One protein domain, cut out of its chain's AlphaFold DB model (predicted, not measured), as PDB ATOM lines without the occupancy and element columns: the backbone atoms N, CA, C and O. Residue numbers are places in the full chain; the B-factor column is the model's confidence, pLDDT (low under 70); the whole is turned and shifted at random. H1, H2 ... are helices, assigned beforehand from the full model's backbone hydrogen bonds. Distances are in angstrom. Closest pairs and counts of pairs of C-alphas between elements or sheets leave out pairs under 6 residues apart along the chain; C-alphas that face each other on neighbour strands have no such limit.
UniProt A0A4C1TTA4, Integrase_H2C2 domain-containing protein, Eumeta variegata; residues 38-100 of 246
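This is residues 38 to 100 of the 246 residues of the protein "Integrase_H2C2 domain-containing protein" of Eumeta variegata (UniProt A0A4C1TTA4). What is the shape? The long helix H1 makes one side, and the chain folds back past it as a layer of shorter helices, H3, H4 and H5. Residues 52 to 58 stick out before H2. What is it made of? 63 residues are printed, with five named helices, H1 to H5, all helix and compact, radius of gyration of the C-alphas 11.9 A, spans 36 by 23 by 19 A.

Where is H1? Residues 38 to 52, 21.3 A, from C-alpha 38 at (25.716, -20.505, -29.997). And the others? H2 is residues 59 to 62, H3 69 to 76, H4 82 to 92, H5 94 to 99, ending at C-alpha 99 (16.306, 1.596, -35.455).

What meets H1? Its residues 40 to 44 alone only just touch H4, with 3 pairs of C-alphas within 8 A, closest Asp 41 and Tyr 89, 7.4 A. What meets H4 besides? H5 only just touches it, only at the corner, with 3 such pairs, closest C-alphas Val 90 and Cys 96, 6.0 A. Are backbones regular in O i to N i+4 pairs? Every pair is within hydrogen-bond range in H1, H4 and H5, 3 of 4 in H3; H2 is too short.

Any cut? The printed part has no cut. Where is confidence low? Residues 51 to 67 have pLDDT under 70.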
ATOM      1  N   ILE A  38      26.198 -20.958 -31.305       73.38
ATOM      2  CA  ILE A  38      25.716 -20.505 -29.997       73.38
ATOM      3  C   ILE A  38      26.673 -19.463 -29.400       73.38
ATOM      4  O   ILE A  38      26.228 -18.397 -28.987       73.38
ATOM      5  N   GLN A  39      27.988 -19.705 -29.459       78.06
ATOM      6  CA  GLN A  39      28.998 -18.763 -28.958       78.06
ATOM      7  C   GLN A  39      29.014 -17.442 -29.739       78.06
ATOM      8  O   GLN A  39      29.260 -16.383 -29.162       78.06
ATOM      9  N   VAL A  40      28.730 -17.480 -31.046       77.44
ATOM     10  CA  VAL A  40      28.639 -16.259 -31.862       77.44
ATOM     11  C   VAL A  40      27.430 -15.420 -31.449       77.44
ATOM     12  O   VAL A  40      27.571 -14.215 -31.260       77.44
ATOM     13  N   ASP A  41      26.254 -16.029 -31.267       77.56
ATOM     14  CA  ASP A  41      25.051 -15.297 -30.852       77.56
ATOM     15  C   ASP A  41      25.208 -14.707 -29.430       77.56
ATOM     16  O   ASP A  41      24.825 -13.558 -29.203       77.56
ATOM     17  N   GLU A  42      25.845 -15.427 -28.502       83.62
ATOM     18  CA  GLU A  42      26.126 -14.942 -27.140       83.62
ATOM     19  C   GLU A  42      27.113 -13.761 -27.132       83.62
ATOM     20  O   GLU A  42      26.861 -12.723 -26.513       83.62
ATOM     21  N   MET A  43      28.197 -13.854 -27.909       82.69
ATOM     22  CA  MET A  43      29.164 -12.763 -28.067       82.69
ATOM     23  C   MET A  43      28.520 -11.506 -28.678       82.69
ATOM     24  O   MET A  43      28.812 -10.375 -28.273       82.69
ATOM     25  N   MET A  44      27.602 -11.684 -29.631       81.62
ATOM     26  CA  MET A  44      26.862 -10.580 -30.251       81.62
ATOM     27  C   MET A  44      25.901  -9.908 -29.264       81.62
ATOM     28  O   MET A  44      25.829  -8.676 -29.220       81.62
ATOM     29  N   GLN A  45      25.230 -10.690 -28.415       82.50
ATOM     30  CA  GLN A  45      24.388 -10.166 -27.335       82.50
ATOM     31  C   GLN A  45      25.210  -9.402 -26.287       82.50
ATOM     32  O   GLN A  45      24.818  -8.308 -25.873       82.50
ATOM     33  N   GLN A  46      26.386  -9.914 -25.915       83.00
ATOM     34  CA  GLN A  46      27.288  -9.245 -24.976       83.00
ATOM     35  C   GLN A  46      27.842  -7.923 -25.537       83.00
ATOM     36  O   GLN A  46      28.031  -6.948 -24.809       83.00
ATOM     37  N   THR A  47      28.071  -7.854 -26.849       78.75
ATOM     38  CA  THR A  47      28.492  -6.612 -27.514       78.75
ATOM     39  C   THR A  47      27.359  -5.580 -27.516       78.75
ATOM     40  O   THR A  47      27.594  -4.401 -27.247       78.75
ATOM     41  N   HIS A  48      26.116  -6.018 -27.744       74.00
ATOM     42  CA  HIS A  48      24.927  -5.167 -27.670       74.00
ATOM     43  C   HIS A  48      24.706  -4.572 -26.274       74.00
ATOM     44  O   HIS A  48      24.505  -3.363 -26.160       74.00
ATOM     45  N   SER A  49      24.808  -5.373 -25.209       76.50
ATOM     46  CA  SER A  49      24.603  -4.882 -23.837       76.50
ATOM     47  C   SER A  49      25.620  -3.802 -23.441       76.50
ATOM     48  O   SER A  49      25.261  -2.810 -22.806       76.50
ATOM     49  N   ARG A  50      26.873  -3.927 -23.902       72.25
ATOM     50  CA  ARG A  50      27.926  -2.909 -23.723       72.25
ATOM     51  C   ARG A  50      27.666  -1.615 -24.494       72.25
ATOM     52  O   ARG A  50      28.141  -0.552 -24.095       72.25
ATOM     53  N   ILE A  51      26.957  -1.686 -25.616       66.38
ATOM     54  CA  ILE A  51      26.578  -0.503 -26.396       66.38
ATOM     55  C   ILE A  51      25.364   0.181 -25.755       66.38
ATOM     56  O   ILE A  51      25.324   1.411 -25.669       66.38
ATOM     57  N   ASP A  52      24.402  -0.594 -25.250       63.78
ATOM     58  CA  ASP A  52      23.176  -0.070 -24.651       63.78
ATOM     59  C   ASP A  52      23.367   0.586 -23.280       63.78
ATOM     60  O   ASP A  52      22.585   1.480 -22.935       63.78
ATOM     61  N   SER A  53      24.423   0.238 -22.543       65.88
ATOM     62  CA  SER A  53      24.782   0.880 -21.272       65.88
ATOM     63  C   SER A  53      25.340   2.305 -21.419       65.88
ATOM     64  O   SER A  53      25.509   3.005 -20.419       65.88
ATOM     65  N   ARG A  54      25.589   2.793 -22.645       58.47
ATOM     66  CA  ARG A  54      26.057   4.172 -22.874       58.47
ATOM     67  C   ARG A  54      24.964   5.215 -22.571       58.47
ATOM     68  O   ARG A  54      23.792   4.998 -22.897       58.47
ATOM     69  N   PRO A  55      25.318   6.388 -22.011       54.59
ATOM     70  CA  PRO A  55      24.352   7.429 -21.665       54.59
ATOM     71  C   PRO A  55      23.587   7.949 -22.896       54.59
ATOM     72  O   PRO A  55      24.147   8.143 -23.977       54.59
ATOM     73  N   LYS A  56      22.278   8.197 -22.724       52.78
ATOM     74  CA  LYS A  56      21.312   8.545 -23.793       52.78
ATOM     75  C   LYS A  56      21.719   9.760 -24.647       52.78
ATOM     76  O   LYS A  56      21.329   9.827 -25.809       52.78
ATOM     77  N   SER A  57      22.514  10.685 -24.105       50.44
ATOM     78  CA  SER A  57      23.024  11.870 -24.813       50.44
ATOM     79  C   SER A  57      24.023  11.541 -25.931       50.44
ATOM     80  O   SER A  57      24.079  12.272 -26.915       50.44
ATOM     81  N   LEU A  58      24.749  10.420 -25.835       48.25
ATOM     82  CA  LEU A  58      25.686   9.951 -26.868       48.25
ATOM     83  C   LEU A  58      25.018   9.030 -27.908       48.25
ATOM     84  O   LEU A  58      25.491   8.927 -29.039       48.25
ATOM     85  N   LYS A  59      23.868   8.418 -27.575       51.34
ATOM     86  CA  LYS A  59      23.174   7.440 -28.439       51.34
ATOM     87  C   LYS A  59      22.703   8.006 -29.786       51.34
ATOM     88  O   LYS A  59      22.549   7.247 -30.734       51.34
ATOM     89  N   LYS A  60      22.454   9.317 -29.898       40.59
ATOM     90  CA  LYS A  60      21.816   9.907 -31.095       40.59
ATOM     91  C   LYS A  60      22.797  10.351 -32.189       40.59
ATOM     92  O   LYS A  60      22.386  10.447 -33.340       40.59
ATOM     93  N   ILE A  61      24.059  10.627 -31.848       43.31
ATOM     94  CA  ILE A  61      25.048  11.208 -32.780       43.31
ATOM     95  C   ILE A  61      26.048  10.151 -33.277       43.31
ATOM     96  O   ILE A  61      26.421  10.178 -34.446       43.31
ATOM     97  N   GLU A  62      26.429   9.179 -32.441       43.28
ATOM     98  CA  GLU A  62      27.404   8.139 -32.817       43.28
ATOM     99  C   GLU A  62      26.801   6.948 -33.568       43.28
ATOM    100  O   GLU A  62      27.489   6.327 -34.374       43.28
ATOM    101  N   TYR A  63      25.529   6.614 -33.326       45.41
ATOM    102  CA  TYR A  63      24.947   5.340 -33.780       45.41
ATOM    103  C   TYR A  63      24.857   5.206 -35.310       45.41
ATOM    104  O   TYR A  63      24.753   4.098 -35.821       45.41
ATOM    105  N   TRP A  64      24.936   6.320 -36.044       45.78
ATOM    106  CA  TRP A  64      24.763   6.333 -37.499       45.78
ATOM    107  C   TRP A  64      25.915   6.953 -38.268       45.78
ATOM    108  O   TRP A  64      25.887   6.903 -39.494       45.78
ATOM    109  N   ARG A  65      26.892   7.583 -37.596       39.69
ATOM    110  CA  ARG A  65      27.768   8.481 -38.343       39.69
ATOM    111  C   ARG A  65      28.868   7.772 -39.116       39.69
ATOM    112  O   ARG A  65      29.068   8.263 -40.204       39.69
ATOM    113  N   ASN A  66      29.510   6.679 -38.671       46.81
ATOM    114  CA  ASN A  66      30.526   5.984 -39.504       46.81
ATOM    115  C   ASN A  66      30.952   4.557 -39.075       46.81
ATOM    116  O   ASN A  66      31.628   3.889 -39.854       46.81
ATOM    117  N   ASP A  67      30.568   4.045 -37.899       55.25
ATOM    118  CA  ASP A  67      30.984   2.698 -37.468       55.25
ATOM    119  C   ASP A  67      29.865   1.673 -37.646       55.25
ATOM    120  O   ASP A  67      28.938   1.583 -36.834       55.25
ATOM    121  N   THR A  68      29.966   0.847 -38.687       71.69
ATOM    122  CA  THR A  68      29.147  -0.362 -38.795       71.69
ATOM    123  C   THR A  68      29.447  -1.264 -37.591       71.69
ATOM    124  O   THR A  68      30.592  -1.388 -37.161       71.69
ATOM    125  N   HIS A  69      28.427  -1.919 -37.022       73.75
ATOM    126  CA  HIS A  69      28.613  -2.920 -35.953       73.75
ATOM    127  C   HIS A  69      29.712  -3.939 -36.307       73.75
ATOM    128  O   HIS A  69      30.462  -4.386 -35.443       73.75
ATOM    129  N   GLU A  70      29.840  -4.236 -37.600       76.88
ATOM    130  CA  GLU A  70      30.882  -5.075 -38.173       76.88
ATOM    131  C   GLU A  70      32.303  -4.582 -37.865       76.88
ATOM    132  O   GLU A  70      33.138  -5.394 -37.478       76.88
ATOM    133  N   ASN A  71      32.578  -3.278 -37.954       81.81
ATOM    134  CA  ASN A  71      33.910  -2.727 -37.683       81.81
ATOM    135  C   ASN A  71      34.314  -2.905 -36.213       81.81
ATOM    136  O   ASN A  71      35.446  -3.284 -35.928       81.81
ATOM    137  N   LYS A  72      33.378  -2.720 -35.275       85.00
ATOM    138  CA  LYS A  72      33.646  -2.901 -33.835       85.00
ATOM    139  C   LYS A  72      33.964  -4.351 -33.487       85.00
ATOM    140  O   LYS A  72      34.852  -4.615 -32.684       85.00
ATOM    141  N   ILE A  73      33.260  -5.290 -34.114       86.06
ATOM    142  CA  ILE A  73      33.492  -6.723 -33.914       86.06
ATOM    143  C   ILE A  73      34.817  -7.136 -34.567       86.06
ATOM    144  O   ILE A  73      35.609  -7.839 -33.942       86.06
ATOM    145  N   ARG A  74      35.100  -6.626 -35.774       84.69
ATOM    146  CA  ARG A  74      36.343  -6.864 -36.527       84.69
ATOM    147  C   ARG A  74      37.614  -6.470 -35.779       84.69
ATOM    148  O   ARG A  74      38.648  -7.092 -35.996       84.69
ATOM    149  N   LEU A  75      37.552  -5.452 -34.921       88.12
ATOM    150  CA  LEU A  75      38.708  -5.009 -34.136       88.12
ATOM    151  C   LEU A  75      39.150  -6.044 -33.094       88.12
ATOM    152  O   LEU A  75      40.334  -6.130 -32.777       88.12
ATOM    153  N   HIS A  76      38.214  -6.836 -32.568       88.38
ATOM    154  CA  HIS A  76      38.472  -7.732 -31.441       88.38
ATOM    155  C   HIS A  76      38.423  -9.213 -31.818       88.38
ATOM    156  O   HIS A  76      39.097 -10.025 -31.183       88.38
ATOM    157  N   TYR A  77      37.675  -9.573 -32.862       88.56
ATOM    158  CA  TYR A  77      37.380 -10.959 -33.204       88.56
ATOM    159  C   TYR A  77      37.532 -11.214 -34.705       88.56
ATOM    160  O   TYR A  77      37.270 -10.347 -35.538       88.56
ATOM    161  N   TYR A  78      37.941 -12.434 -35.051       90.12
ATOM    162  CA  TYR A  78      38.031 -12.891 -36.433       90.12
ATOM    163  C   TYR A  78      37.656 -14.367 -36.527       90.12
ATOM    164  O   TYR A  78      38.170 -15.189 -35.772       90.12
ATOM    165  N   TRP A  79      36.775 -14.701 -37.470       92.62
ATOM    166  CA  TRP A  79      36.458 -16.079 -37.837       92.62
ATOM    167  C   TRP A  79      35.985 -16.166 -39.293       92.62
ATOM    168  O   TRP A  79      35.539 -15.179 -39.895       92.62
ATOM    169  N   LYS A  80      36.070 -17.366 -39.880       92.38
ATOM    170  CA  LYS A  80      35.637 -17.616 -41.259       92.38
ATOM    171  C   LYS A  80      34.117 -17.461 -41.360       92.38
ATOM    172  O   LYS A  80      33.373 -18.169 -40.694       92.38
ATOM    173  N   GLY A  81      33.655 -16.551 -42.219       91.38
ATOM    174  CA  GLY A  81      32.223 -16.279 -42.404       91.38
ATOM    175  C   GLY A  81      31.634 -15.205 -41.481       91.38
ATOM    176  O   GLY A  81      30.428 -14.974 -41.543       91.38
ATOM    177  N   MET A  82      32.462 -14.494 -40.706       90.19
ATOM    178  CA  MET A  82      32.040 -13.434 -39.781       90.19
ATOM    179  C   MET A  82      31.035 -12.440 -40.373       90.19
ATOM    180  O   MET A  82      29.969 -12.238 -39.799       90.19
ATOM    181  N   THR A  83      31.302 -11.871 -41.552       89.31
ATOM    182  CA  THR A  83      30.380 -10.919 -42.201       89.31
ATOM    183  C   THR A  83      28.993 -11.531 -42.455       89.31
ATOM    184  O   THR A  83      27.975 -10.864 -42.268       89.31
ATOM    185  N   ARG A  84      28.918 -12.822 -42.815       92.62
ATOM    186  CA  ARG A  84      27.645 -13.530 -43.044       92.62
ATOM    187  C   ARG A  84      26.873 -13.729 -41.743       92.62
ATOM    188  O   ARG A  84      25.652 -13.572 -41.738       92.62
ATOM    189  N   ASP A  85      27.565 -14.067 -40.659       91.50
ATOM    190  CA  ASP A  85      26.943 -14.273 -39.351       91.50
ATOM    191  C   ASP A  85      26.477 -12.950 -38.735       91.50
ATOM    192  O   ASP A  85      25.341 -12.867 -38.269       91.50
ATOM    193  N   ILE A  86      27.280 -11.887 -38.848       89.75
ATOM    194  CA  ILE A  86      26.905 -10.529 -38.430       89.75
ATOM    195  C   ILE A  86      25.671 -10.057 -39.201       89.75
ATOM    196  O   ILE A  86      24.691  -9.625 -38.594       89.75
ATOM    197  N   ALA A  87      25.659 -10.203 -40.529       89.31
ATOM    198  CA  ALA A  87      24.501  -9.846 -41.343       89.31
ATOM    199  C   ALA A  87      23.249 -10.655 -40.957       89.31
ATOM    200  O   ALA A  87      22.148 -10.104 -40.895       89.31
ATOM    201  N   ARG A  88      23.400 -11.956 -40.666       93.31
ATOM    202  CA  ARG A  88      22.297 -12.815 -40.205       93.31
ATOM    203  C   ARG A  88      21.772 -12.370 -38.837       93.31
ATOM    204  O   ARG A  88      20.559 -12.331 -38.646       93.31
ATOM    205  N   TYR A  89      22.652 -12.012 -37.907       91.88
ATOM    206  CA  TYR A  89      22.277 -11.499 -36.591       91.88
ATOM    207  C   TYR A  89      21.526 -10.165 -36.698       91.88
ATOM    208  O   TYR A  89      20.413 -10.048 -36.188       91.88
ATOM    209  N   VAL A  90      22.067  -9.193 -37.441       89.44
ATOM    210  CA  VAL A  90      21.442  -7.870 -37.632       89.44
ATOM    211  C   VAL A  90      20.049  -7.996 -38.259       89.44
ATOM    212  O   VAL A  90      19.135  -7.272 -37.867       89.44
ATOM    213  N   LYS A  91      19.847  -8.948 -39.183       89.75
ATOM    214  CA  LYS A  91      18.523  -9.260 -39.754       89.75
ATOM    215  C   LYS A  91      17.515  -9.772 -38.715       89.75
ATOM    216  O   LYS A  91      16.343  -9.433 -38.816       89.75
ATOM    217  N   ARG A  92      17.952 -10.570 -37.734       93.06
ATOM    218  CA  ARG A  92      17.087 -11.144 -36.680       93.06
ATOM    219  C   ARG A  92      16.867 -10.201 -35.492       93.06
ATOM    220  O   ARG A  92      15.878 -10.334 -34.776       93.06
ATOM    221  N   CYS A  93      17.777  -9.260 -35.254       89.25
ATOM    222  CA  CYS A  93      17.719  -8.379 -34.094       89.25
ATOM    223  C   CYS A  93      16.605  -7.324 -34.226       89.25
ATOM    224  O   CYS A  93      16.711  -6.399 -35.034       89.25
ATOM    225  N   LYS A  94      15.570  -7.406 -33.374       89.94
ATOM    226  CA  LYS A  94      14.450  -6.443 -33.344       89.94
ATOM    227  C   LYS A  94      14.924  -5.002 -33.144       89.94
ATOM    228  O   LYS A  94      14.506  -4.128 -33.888       89.94
ATOM    229  N   ALA A  95      15.849  -4.762 -32.212       87.25
ATOM    230  CA  ALA A  95      16.379  -3.421 -31.951       87.25
ATOM    231  C   ALA A  95      17.090  -2.825 -33.179       87.25
ATOM    232  O   ALA A  95      16.895  -1.653 -33.500       87.25
ATOM    233  N   CYS A  96      17.872  -3.638 -33.901       85.38
ATOM    234  CA  CYS A  96      18.506  -3.204 -35.145       85.38
ATOM    235  C   CYS A  96      17.476  -2.908 -36.236       85.38
ATOM    236  O   CYS A  96      17.638  -1.924 -36.949       85.38
ATOM    237  N   GLN A  97      16.431  -3.731 -36.366       89.25
ATOM    238  CA  GLN A  97      15.385  -3.517 -37.368       89.25
ATOM    239  C   GLN A  97      14.546  -2.269 -37.071       89.25
ATOM    240  O   GLN A  97      14.330  -1.475 -37.978       89.25
ATOM    241  N   THR A  98      14.144  -2.042 -35.817       85.62
ATOM    242  CA  THR A  98      13.371  -0.850 -35.422       85.62
ATOM    243  C   THR A  98      14.161   0.438 -35.620       85.62
ATOM    244  O   THR A  98      13.609   1.447 -36.047       85.62
ATOM    245  N   ASN A  99      15.461   0.414 -35.319       82.31
ATOM    246  CA  ASN A  99      16.306   1.596 -35.455       82.31
ATOM    247  C   ASN A  99      16.794   1.815 -36.885       82.31
ATOM    248  O   ASN A  99      17.288   2.902 -37.179       82.31
ATOM    249  N   LYS A 100      16.685   0.817 -37.771       83.94
ATOM    250  CA  LYS A 100      17.109   0.932 -39.162       83.94
ATOM    251  C   LYS A 100      16.378   2.108 -39.797       83.94
ATOM    252  O   LYS A 100      15.178   2.039 -40.040       83.94
TER     253      LYS A 100